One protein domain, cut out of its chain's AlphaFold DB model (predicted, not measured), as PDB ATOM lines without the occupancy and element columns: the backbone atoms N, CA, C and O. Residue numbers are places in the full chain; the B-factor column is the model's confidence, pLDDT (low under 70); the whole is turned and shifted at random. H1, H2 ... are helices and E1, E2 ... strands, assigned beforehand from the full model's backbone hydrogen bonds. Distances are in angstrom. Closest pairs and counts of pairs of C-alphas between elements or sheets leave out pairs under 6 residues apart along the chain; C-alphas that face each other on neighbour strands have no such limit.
ATOM      1  N   GLU A  23     138.884 117.155  94.887       94.12
ATOM      2  CA  GLU A  23     140.095 116.953  94.104       94.12
ATOM      3  C   GLU A  23     139.858 115.986  92.946       94.12
ATOM      4  O   GLU A  23     138.968 115.128  92.976       94.12
ATOM      5  N   PHE A  24     140.705 116.131  91.930       93.50
ATOM      6  CA  PHE A  24     140.763 115.259  90.771       93.50
ATOM      7  C   PHE A  24     142.022 114.407  90.839       93.50
ATOM      8  O   PHE A  24     143.122 114.927  91.014       93.50
ATOM      9  N   GLU A  25     141.877 113.103  90.646       93.38
ATOM     10  CA  GLU A  25     143.001 112.177  90.723       93.38
ATOM     11  C   GLU A  25     142.961 111.188  89.563       93.38
ATOM     12  O   GLU A  25     141.945 110.538  89.314       93.38
ATOM     13  N   LEU A  26     144.075 111.047  88.845       94.25
ATOM     14  CA  LEU A  26     144.216 109.990  87.853       94.25
ATOM     15  C   LEU A  26     144.541 108.683  88.573       94.25
ATOM     16  O   LEU A  26     145.614 108.539  89.156       94.25
ATOM     17  N   ARG A  27     143.636 107.713  88.486       92.56
ATOM     18  CA  ARG A  27     143.810 106.397  89.100       92.56
ATOM     19  C   ARG A  27     143.718 105.297  88.068       92.56
ATOM     20  O   ARG A  27     142.944 105.422  87.121       92.56
ATOM     21  N   PRO A  28     144.442 104.191  88.246       93.31
ATOM     22  CA  PRO A  28     144.181 103.032  87.425       93.31
ATOM     23  C   PRO A  28     142.811 102.423  87.783       93.31
ATOM     24  O   PRO A  28     142.361 102.519  88.927       93.31
ATOM     25  N   ILE A  29     142.116 101.846  86.801       89.94
ATOM     26  CA  ILE A  29     140.722 101.394  86.963       89.94
ATOM     27  C   ILE A  29     140.652 100.163  87.874       89.94
ATOM     28  O   ILE A  29     139.968 100.215  88.891       89.94
ATOM     29  N   ILE A  30     141.379  99.097  87.535       81.75
ATOM     30  CA  ILE A  30     141.638  97.897  88.345       81.75
ATOM     31  C   ILE A  30     142.956  97.328  87.818       81.75
ATOM     32  O   ILE A  30     143.143  97.236  86.603       81.75
ATOM     33  N   VAL A  31     143.879  96.978  88.709       78.75
ATOM     34  CA  VAL A  31     145.210  96.483  88.338       78.75
ATOM     35  C   VAL A  31     145.486  95.244  89.164       78.75
ATOM     36  O   VAL A  31     145.320  95.278  90.380       78.75
ATOM     37  N   ALA A  32     145.884  94.162  88.501       87.69
ATOM     38  CA  ALA A  32     146.407  92.992  89.189       87.69
ATOM     39  C   ALA A  32     147.669  93.380  89.984       87.69
ATOM     40  O   ALA A  32     148.377  94.315  89.601       87.69
ATOM     41  N   GLU A  33     147.939  92.706  91.096       86.81
ATOM     42  CA  GLU A  33     149.001  93.093  92.035       86.81
ATOM     43  C   GLU A  33     150.371  93.211  91.342       86.81
ATOM     44  O   GLU A  33     151.104  94.186  91.525       86.81
ATOM     45  N   GLU A  34     150.659  92.303  90.412       88.81
ATOM     46  CA  GLU A  34     151.881  92.267  89.609       88.81
ATOM     47  C   GLU A  34     152.028  93.441  88.618       88.81
ATOM     48  O   GLU A  34     153.114  93.699  88.092       88.81
ATOM     49  N   MET A  35     150.953  94.189  88.362       90.19
ATOM     50  CA  MET A  35     150.921  95.313  87.422       90.19
ATOM     51  C   MET A  35     150.930  96.684  88.123       90.19
ATOM     52  O   MET A  35     151.006  97.712  87.440       90.19
ATOM     53  N   VAL A  36     150.917  96.730  89.463       90.81
ATOM     54  CA  VAL A  36     150.883  97.977  90.258       90.81
ATOM     55  C   VAL A  36     152.059  98.892  89.928       90.81
ATOM     56  O   VAL A  36     151.863 100.077  89.661       90.81
ATOM     57  N   ALA A  37     153.276  98.349  89.852       90.69
ATOM     58  CA  ALA A  37     154.461  99.134  89.511       90.69
ATOM     59  C   ALA A  37     154.336  99.792  88.124       90.69
ATOM     60  O   ALA A  37     154.653 100.970  87.955       90.69
ATOM     61  N   LYS A  38     153.800  99.064  87.134       92.62
ATOM     62  CA  LYS A  38     153.561  99.597  85.782       92.62
ATOM     63  C   LYS A  38     152.465 100.664  85.772       92.62
ATOM     64  O   LYS A  38     152.591 101.644  85.037       92.62
ATOM     65  N   ALA A  39     151.420 100.501  86.582       92.81
ATOM     66  CA  ALA A  39     150.374 101.508  86.738       92.81
ATOM     67  C   ALA A  39     150.928 102.801  87.357       92.81
ATOM     68  O   ALA A  39     150.746 103.885  86.804       92.81
ATOM     69  N   LEU A  40     151.687 102.689  88.451       89.50
ATOM     70  CA  LEU A  40     152.332 103.832  89.100       89.50
ATOM     71  C   LEU A  40     153.348 104.515  88.182       89.50
ATOM     72  O   LEU A  40     153.474 105.738  88.214       89.50
ATOM     73  N   ALA A  41     154.031 103.755  87.325       90.38
ATOM     74  CA  ALA A  41     154.960 104.260  86.318       90.38
ATOM     75  C   ALA A  41     154.280 104.942  85.110       90.38
ATOM     76  O   ALA A  41     154.987 105.499  84.272       90.38
ATOM     77  N   LEU A  42     152.941 104.951  85.015       92.81
ATOM     78  CA  LEU A  42     152.192 105.396  83.827       92.81
ATOM     79  C   LEU A  42     152.579 104.615  82.551       92.81
ATOM     80  O   LEU A  42     152.612 105.167  81.445       92.81
ATOM     81  N   ALA A  43     152.904 103.327  82.716       92.62
ATOM     82  CA  ALA A  43     153.372 102.436  81.652       92.62
ATOM     83  C   ALA A  43     152.255 101.585  81.022       92.62
ATOM     84  O   ALA A  43     152.455 100.993  79.965       92.62
ATOM     85  N   LEU A  44     151.078 101.520  81.652       93.94
ATOM     86  CA  LEU A  44     149.886 100.899  81.060       93.94
ATOM     87  C   LEU A  44     149.247 101.804  79.982       93.94
ATOM     88  O   LEU A  44     149.502 103.014  79.984       93.94
ATOM     89  N   PRO A  45     148.404 101.256  79.083       94.00
ATOM     90  CA  PRO A  45     147.620 102.050  78.136       94.00
ATOM     91  C   PRO A  45     146.757 103.113  78.830       94.00
ATOM     92  O   PRO A  45     146.312 102.916  79.958       94.00
ATOM     93  N   SER A  46     146.458 104.219  78.140       93.50
ATOM     94  CA  SER A  46     145.626 105.302  78.696       93.50
ATOM     95  C   SER A  46     144.238 104.827  79.131       93.50
ATOM     96  O   SER A  46     143.693 105.332  80.106       93.50
ATOM     97  N   THR A  47     143.694 103.814  78.453       92.94
ATOM     98  CA  THR A  47     142.406 103.175  78.764       92.94
ATOM     99  C   THR A  47     142.403 102.403  80.083       92.94
ATOM    100  O   THR A  47     141.340 102.045  80.574       92.94
ATOM    101  N   SER A  48     143.570 102.151  80.683       94.12
ATOM    102  CA  SER A  48     143.689 101.519  82.000       94.12
ATOM    103  C   SER A  48     143.539 102.506  83.161       94.12
ATOM    104  O   SER A  48     143.619 102.090  84.317       94.12
ATOM    105  N   TYR A  49     143.319 103.795  82.880       94.31
ATOM    106  CA  TYR A  49     143.186 104.850  83.881       94.31
ATOM    107  C   TYR A  49     141.847 105.568  83.767       94.31
ATOM    108  O   TYR A  49     141.263 105.680  82.692       94.31
ATOM    109  N   ARG A  50     141.390 106.094  84.900       93.19
ATOM    110  CA  ARG A  50     140.216 106.950  85.019       93.19
ATOM    111  C   ARG A  50     140.547 108.197  85.820       93.19
ATOM    112  O   ARG A  50     141.304 108.137  86.792       93.19
ATOM    113  N   LEU A  51     139.934 109.305  85.438       94.50
ATOM    114  CA  LEU A  51     139.897 110.501  86.260       94.50
ATOM    115  C   LEU A  51     138.831 110.314  87.347       94.50
ATOM    116  O   LEU A  51     137.644 110.159  87.058       94.50
ATOM    117  N   ALA A  52     139.261 110.279  88.602       91.81
ATOM    118  CA  ALA A  52     138.390 110.227  89.765       91.81
ATOM    119  C   ALA A  52     138.151 111.642  90.300       91.81
ATOM    120  O   ALA A  52     139.057 112.471  90.284       91.81
ATOM    121  N   VAL A  53     136.934 111.896  90.783       93.62
ATOM    122  CA  VAL A  53     136.555 113.130  91.481       93.62
ATOM    123  C   VAL A  53     136.162 112.745  92.895       93.62
ATOM    124  O   VAL A  53     135.245 111.936  93.065       93.62
ATOM    125  N   GLU A  54     136.840 113.298  93.895       92.31
ATOM    126  CA  GLU A  54     136.650 112.896  95.287       92.31
ATOM    127  C   GLU A  54     136.663 114.069  96.254       92.31
ATOM    128  O   GLU A  54     137.393 115.037  96.080       92.31
ATOM    129  N   ALA A  55     135.875 113.941  97.319       93.75
ATOM    130  CA  ALA A  55     135.925 114.845  98.454       93.75
ATOM    131  C   ALA A  55     137.022 114.401  99.434       93.75
ATOM    132  O   ALA A  55     136.882 113.343 100.051       93.75
ATOM    133  N   LYS A  56     138.077 115.202  99.616       93.62
ATOM    134  CA  LYS A  56     139.144 114.964 100.608       93.62
ATOM    135  C   LYS A  56     138.800 115.503 101.995       93.62
ATOM    136  O   LYS A  56     139.245 114.953 102.996       93.62
ATOM    137  N   LYS A  57     137.994 116.564 102.053       91.12
ATOM    138  CA  LYS A  57     137.485 117.194 103.282       91.12
ATOM    139  C   LYS A  57     136.010 117.553 103.097       91.12
ATOM    140  O   LYS A  57     135.473 117.399 101.999       91.12
ATOM    141  N   ASN A  58     135.344 118.001 104.165       91.25
ATOM    142  CA  ASN A  58     133.955 118.486 104.133       91.25
ATOM    143  C   ASN A  58     132.989 117.540 103.391       91.25
ATOM    144  O   ASN A  58     132.105 117.981 102.661       91.25
ATOM    145  N   HIS A  59     133.157 116.221 103.581       91.44
ATOM    146  CA  HIS A  59     132.585 115.188 102.710       91.44
ATOM    147  C   HIS A  59     131.094 115.369 102.402       91.44
ATOM    148  O   HIS A  59     130.686 115.135 101.268       91.44
ATOM    149  N   ALA A  60     130.274 115.786 103.370       90.44
ATOM    150  CA  ALA A  60     128.846 116.017 103.144       90.44
ATOM    151  C   ALA A  60     128.593 117.132 102.106       90.44
ATOM    152  O   ALA A  60     127.935 116.888 101.094       90.44
ATOM    153  N   ALA A  61     129.169 118.318 102.320       90.38
ATOM    154  CA  ALA A  61     129.057 119.480 101.435       90.38
ATOM    155  C   ALA A  61     129.720 119.242 100.075       90.38
ATOM    156  O   ALA A  61     129.145 119.553  99.026       90.38
ATOM    157  N   SER A  62     130.895 118.622 100.072       92.38
ATOM    158  CA  SER A  62     131.663 118.337  98.863       92.38
ATOM    159  C   SER A  62     130.968 117.291  97.996       92.38
ATOM    160  O   SER A  62     130.782 117.514  96.803       92.38
ATOM    161  N   ASN A  63     130.467 116.196  98.577       91.75
ATOM    162  CA  ASN A  63     129.714 115.190  97.825       91.75
ATOM    163  C   ASN A  63     128.382 115.734  97.301       91.75
ATOM    164  O   ASN A  63     127.988 115.407  96.180       91.75
ATOM    165  N   ALA A  64     127.689 116.566  98.082       89.69
ATOM    166  CA  ALA A  64     126.488 117.245  97.612       89.69
ATOM    167  C   ALA A  64     126.806 118.165  96.424       89.69
ATOM    168  O   ALA A  64     126.105 118.137  95.415       89.69
ATOM    169  N   SER A  65     127.910 118.909  96.489       89.69
ATOM    170  CA  SER A  65     128.379 119.771  95.397       89.69
ATOM    171  C   SER A  65     128.770 118.969  94.152       89.69
ATOM    172  O   SER A  65     128.307 119.287  93.059       89.69
ATOM    173  N   ILE A  66     129.523 117.871  94.295       90.12
ATOM    174  CA  ILE A  66     129.867 116.965  93.183       90.12
ATOM    175  C   ILE A  66     128.601 116.472  92.467       90.12
ATOM    176  O   ILE A  66     128.567 116.452  91.234       90.12
ATOM    177  N   LYS A  67     127.560 116.097  93.228       87.81
ATOM    178  CA  LYS A  67     126.270 115.638  92.688       87.81
ATOM    179  C   LYS A  67     125.513 116.763  91.983       87.81
ATOM    180  O   LYS A  67     125.123 116.588  90.832       87.81
ATOM    181  N   THR A  68     125.340 117.911  92.637       86.62
ATOM    182  CA  THR A  68     124.573 119.047  92.096       86.62
ATOM    183  C   THR A  68     125.222 119.638  90.852       86.62
ATOM    184  O   THR A  68     124.539 119.895  89.865       86.62
ATOM    185  N   PHE A  69     126.545 119.801  90.854       83.62
ATOM    186  CA  PHE A  69     127.284 120.320  89.702       83.62
ATOM    187  C   PHE A  69     127.615 119.242  88.662       83.62
ATOM    188  O   PHE A  69     128.240 119.557  87.647       83.62
ATOM    189  N   GLN A  70     127.215 117.987  88.893       82.44
ATOM    190  CA  GLN A  70     127.443 116.850  87.995       82.44
ATOM    191  C   GLN A  70     128.914 116.711  87.562       82.44
ATOM    192  O   GLN A  70     129.203 116.304  86.437       82.44
ATOM    193  N   LEU A  71     129.858 117.061  88.446       84.38
ATOM    194  CA  LEU A  71     131.283 117.148  88.102       84.38
ATOM    195  C   LEU A  71     131.810 115.806  87.595       84.38
ATOM    196  O   LEU A  71     132.466 115.758  86.565       84.38
ATOM    197  N   LYS A  72     131.450 114.703  88.257       83.31
ATOM    198  CA  LYS A  72     131.888 113.366  87.845       83.31
ATOM    199  C   LYS A  72     131.536 113.062  86.383       83.31
ATOM    200  O   LYS A  72     132.420 112.685  85.633       83.31
ATOM    201  N   SER A  73     130.282 113.280  85.984       83.38
ATOM    202  CA  SER A  73     129.834 113.046  84.603       83.38
ATOM    203  C   SER A  73     130.508 114.004  83.622       83.38
ATOM    204  O   SER A  73     130.920 113.592  82.546       83.38
ATOM    205  N   ARG A  74     130.691 115.270  84.013       85.25
ATOM    206  CA  ARG A  74     131.333 116.281  83.164       85.25
ATOM    207  C   ARG A  74     132.791 115.950  82.831       85.25
ATOM    208  O   ARG A  74     133.276 116.354  81.780       85.25
ATOM    209  N   TYR A  75     133.482 115.260  83.738       86.19
ATOM    210  CA  TYR A  75     134.913 114.966  83.643       86.19
ATOM    211  C   TYR A  75     135.235 113.493  83.340       86.19
ATOM    212  O   TYR A  75     136.407 113.148  83.205       86.19
ATOM    213  N   GLU A  76     134.229 112.627  83.196       79.88
ATOM    214  CA  GLU A  76     134.403 111.184  82.967       79.88
ATOM    215  C   GLU A  76     135.219 110.896  81.692       79.88
ATOM    216  O   GLU A  76     136.212 110.155  81.722       79.88
ATOM    217  N   ASP A  77     134.893 111.602  80.608       86.19
ATOM    218  CA  ASP A  77     135.535 111.455  79.296       86.19
ATOM    219  C   ASP A  77     136.945 112.066  79.223       86.19
ATOM    220  O   ASP A  77     137.683 111.833  78.265       86.19
ATOM    221  N   TYR A  78     137.362 112.816  80.249       91.56
ATOM    222  CA  TYR A  78     138.670 113.481  80.283       91.56
ATOM    223  C   TYR A  78     139.806 112.581  80.784       91.56
ATOM    224  O   TYR A  78     140.952 113.023  80.904       91.56
ATOM    225  N   SER A  79     139.520 111.307  81.059       92.25
ATOM    226  CA  SER A  79     140.489 110.333  81.577       92.25
ATOM    227  C   SER A  79     141.722 110.184  80.674       92.25
ATOM    228  O   SER A  79     142.855 110.141  81.159       92.25
ATOM    229  N   THR A  80     141.530 110.195  79.352       92.69
ATOM    230  CA  THR A  80     142.636 110.093  78.386       92.69
ATOM    231  C   THR A  80     143.511 111.350  78.389       92.69
ATOM    232  O   THR A  80     144.740 111.257  78.396       92.69
ATOM    233  N   GLN A  81     142.908 112.538  78.424       94.19
ATOM    234  CA  GLN A  81     143.621 113.816  78.488       94.19
ATOM    235  C   GLN A  81     144.397 113.933  79.805       94.19
ATOM    236  O   GLN A  81     145.567 114.319  79.791       94.19
ATOM    237  N   ALA A  82     143.780 113.537  80.920       94.44
ATOM    238  CA  ALA A  82     144.415 113.496  82.231       94.44
ATOM    239  C   ALA A  82     145.632 112.554  82.249       94.44
ATOM    240  O   ALA A  82     146.679 112.919  82.781       94.44
ATOM    241  N   PHE A  83     145.548 111.389  81.595       95.19
ATOM    242  CA  PHE A  83     146.688 110.481  81.436       95.19
ATOM    243  C   PHE A  83     147.870 111.129  80.704       95.19
ATOM    244  O   PHE A  83     149.007 111.090  81.184       95.19
ATOM    245  N   TYR A  84     147.625 111.762  79.554       95.31
ATOM    246  CA  TYR A  84     148.701 112.418  78.808       95.31
ATOM    247  C   TYR A  84     149.270 113.631  79.544       95.31
ATOM    248  O   TYR A  84     150.480 113.868  79.475       95.31
ATOM    249  N   LEU A  85     148.436 114.372  80.278       94.69
ATOM    250  CA  LEU A  85     148.895 115.438  81.161       94.69
ATOM    251  C   LEU A  85     149.823 114.881  82.248       94.69
ATOM    252  O   LEU A  85     150.934 115.384  82.402       94.69
ATOM    253  N   ALA A  86     149.433 113.801  82.926       94.00
ATOM    254  CA  ALA A  86     150.250 113.170  83.960       94.00
ATOM    255  C   ALA A  86     151.625 112.723  83.425       94.00
ATOM    256  O   ALA A  86     152.654 112.998  84.049       94.00
ATOM    257  N   LYS A  87     151.680 112.116  82.227       92.88
ATOM    258  CA  LYS A  87     152.960 111.757  81.583       92.88
ATOM    259  C   LYS A  87     153.822 112.980  81.277       92.88
ATOM    260  O   LYS A  87     155.032 112.941  81.503       92.88
ATOM    261  N   LYS A  88     153.214 114.064  80.779       93.38
ATOM    262  CA  LYS A  88     153.923 115.324  80.512       93.38
ATOM    263  C   LYS A  88     154.487 115.927  81.796       93.38
ATOM    264  O   LYS A  88     155.667 116.253  81.808       93.38
ATOM    265  N   MET A  89     153.700 116.011  82.869       92.44
ATOM    266  CA  MET A  89     154.134 116.589  84.150       92.44
ATOM    267  C   MET A  89     155.278 115.797  84.793       92.44
ATOM    268  O   MET A  89     156.269 116.382  85.237       92.44
ATOM    269  N   ARG A  90     155.210 114.460  84.767       87.25
ATOM    270  CA  ARG A  90     156.307 113.617  85.264       87.25
ATOM    271  C   ARG A  90     157.587 113.815  84.453       87.25
ATOM    272  O   ARG A  90     158.663 113.976  85.020       87.25
ATOM    273  N   GLY A  91     157.468 113.841  83.126       89.19
ATOM    274  CA  GLY A  91     158.607 114.099  82.249       89.19
ATOM    275  C   GLY A  91     159.145 115.528  82.355       89.19
ATOM    276  O   GLY A  91     160.331 115.735  82.134       89.19
ATOM    277  N   TYR A  92     158.300 116.516  82.650       91.38
ATOM    278  CA  TYR A  92     158.719 117.901  82.870       91.38
ATOM    279  C   TYR A  92     159.595 118.005  84.118       91.38
ATOM    280  O   TYR A  92     160.710 118.497  84.021       91.38
ATOM    281  N   THR A  93     159.146 117.436  85.239       88.38
ATOM    282  CA  THR A  93     159.897 117.444  86.506       88.38
ATOM    283  C   THR A  93     161.288 116.824  86.345       88.38
ATOM    284  O   THR A  93     162.280 117.405  86.768       88.38
ATOM    285  N   ALA A  94     161.379 115.674  85.666       88.69
ATOM    286  CA  ALA A  94     162.662 115.024  85.401       88.69
ATOM    287  C   ALA A  94     163.578 115.871  84.501       88.69
ATOM    288  O   ALA A  94     164.770 115.981  84.767       88.69
ATOM    289  N   ARG A  95     163.029 116.498  83.451       88.56
ATOM    290  CA  ARG A  95     163.803 117.385  82.567       88.56
ATOM    291  C   ARG A  95     164.272 118.646  83.281       88.56
ATOM    292  O   ARG A  95     165.393 119.065  83.033       88.56
ATOM    293  N   GLN A  96     163.442 119.221  84.150       91.19
ATOM    294  CA  GLN A  96     163.819 120.375  84.959       91.19
ATOM    295  C   GLN A  96     164.989 120.014  85.876       91.19
ATOM    296  O   GLN A  96     166.011 120.679  85.822       91.19
ATOM    297  N   ALA A  97     164.903 118.891  86.595       90.00
ATOM    298  CA  ALA A  97     165.997 118.420  87.443       90.00
ATOM    299  C   ALA A  97     167.295 118.159  86.656       90.00
ATOM    300  O   ALA A  97     168.379 118.481  87.128       90.00
ATOM    301  N   MET A  98     167.198 117.603  85.442       90.44
ATOM    302  CA  MET A  98     168.362 117.439  84.563       90.44
ATOM    303  C   MET A  98     168.950 118.778  84.111       90.44
ATOM    304  O   MET A  98     170.167 118.895  84.029       90.44
ATOM    305  N   LEU A  99     168.107 119.762  83.786       91.56
ATOM    306  CA  LEU A  99     168.554 121.092  83.376       91.56
ATOM    307  C   LEU A  99     169.241 121.814  84.535       91.56
ATOM    308  O   LEU A  99     170.332 122.335  84.344       91.56
ATOM    309  N   ASP A 100     168.635 121.794  85.720       90.44
ATOM    310  CA  ASP A 100     169.197 122.410  86.921       90.44
ATOM    311  C   ASP A 100     170.565 121.792  87.240       90.44
ATOM    312  O   ASP A 100     171.534 122.517  87.415       90.44
ATOM    313  N   ALA A 101     170.684 120.460  87.188       88.62
ATOM    314  CA  ALA A 101     171.956 119.766  87.394       88.62
ATOM    315  C   ALA A 101     172.996 120.032  86.289       88.62
ATOM    316  O   ALA A 101     174.191 120.018  86.556       88.62
ATOM    317  N   ALA A 102     172.572 120.252  85.041       87.38
ATOM    318  CA  ALA A 102     173.483 120.580  83.944       87.38
ATOM    319  C   ALA A 102     173.985 122.032  84.005       87.38
ATOM    320  O   ALA A 102     175.063 122.331  83.492       87.38
ATOM    321  N   LEU A 103     173.194 122.929  84.596       85.62
ATOM    322  CA  LEU A 103     173.565 124.323  84.844       85.62
ATOM    323  C   LEU A 103     174.316 124.498  86.170       85.62
ATOM    324  O   LEU A 103     174.999 125.505  86.340       85.62
ATOM    325  N   ASP A 104     174.220 123.529  87.076       85.06
ATOM    326  CA  ASP A 104     174.992 123.455  88.313       85.06
ATOM    327  C   ASP A 104     176.393 122.888  88.036       85.06
ATOM    328  O   ASP A 104     176.699 121.723  88.297       85.06
TER     329      ASP A 104
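Overview. This is residues 23 to 104 of the 141 residues of an uncharacterized protein of Pseudomonas azotoformans (UniProt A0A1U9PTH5). A two-stranded antiparallel ribbon, E1 and E2, packs on the first part of one long kinked helix, H3; residues 91 to 104 stick out as an arm. H2 lies by the end of E2, short H1 by the end of E1. The 82 printed residues, with E1 H1 E2 H2 H3 in order, are mixed in class and loose, radius of gyration 16.2 A, spanning 50 by 31 by 21 A.

Arrangement. E1, residues 23 to 28, and E2, residues 49 to 55, are antiparallel neighbours; N 25 and O 52, 2.9 A apart, are within hydrogen-bond range. H3, residues 71 to 103, has a kink of 69 degrees near residue 78; its closest C-alphas to E2 are Ser 79 and Leu 51, 4.7 A. H2, residues 59 to 68, is close to H3 but not clearly touching, Ile 66 and Lys 72 having the closest C-alphas, 6.7 A. H1, residues 33 to 40, is apart from both. Every O i to N i+4 pair is within range in H2, 2 of 4 in H1, 24 of 29 in H3.

Along the chain. E1 begins at C-alpha 23 (140.095, 116.953, 94.104); H3, 43.0 A long, ends at C-alpha 103 (173.565, 124.323, 84.844).

Size, cuts and confidence. The farthest C-alphas, Thr 68 and Asp 104, are 50.8 A apart. The printed part has no cut, no link is long, and no printed residue is under 70.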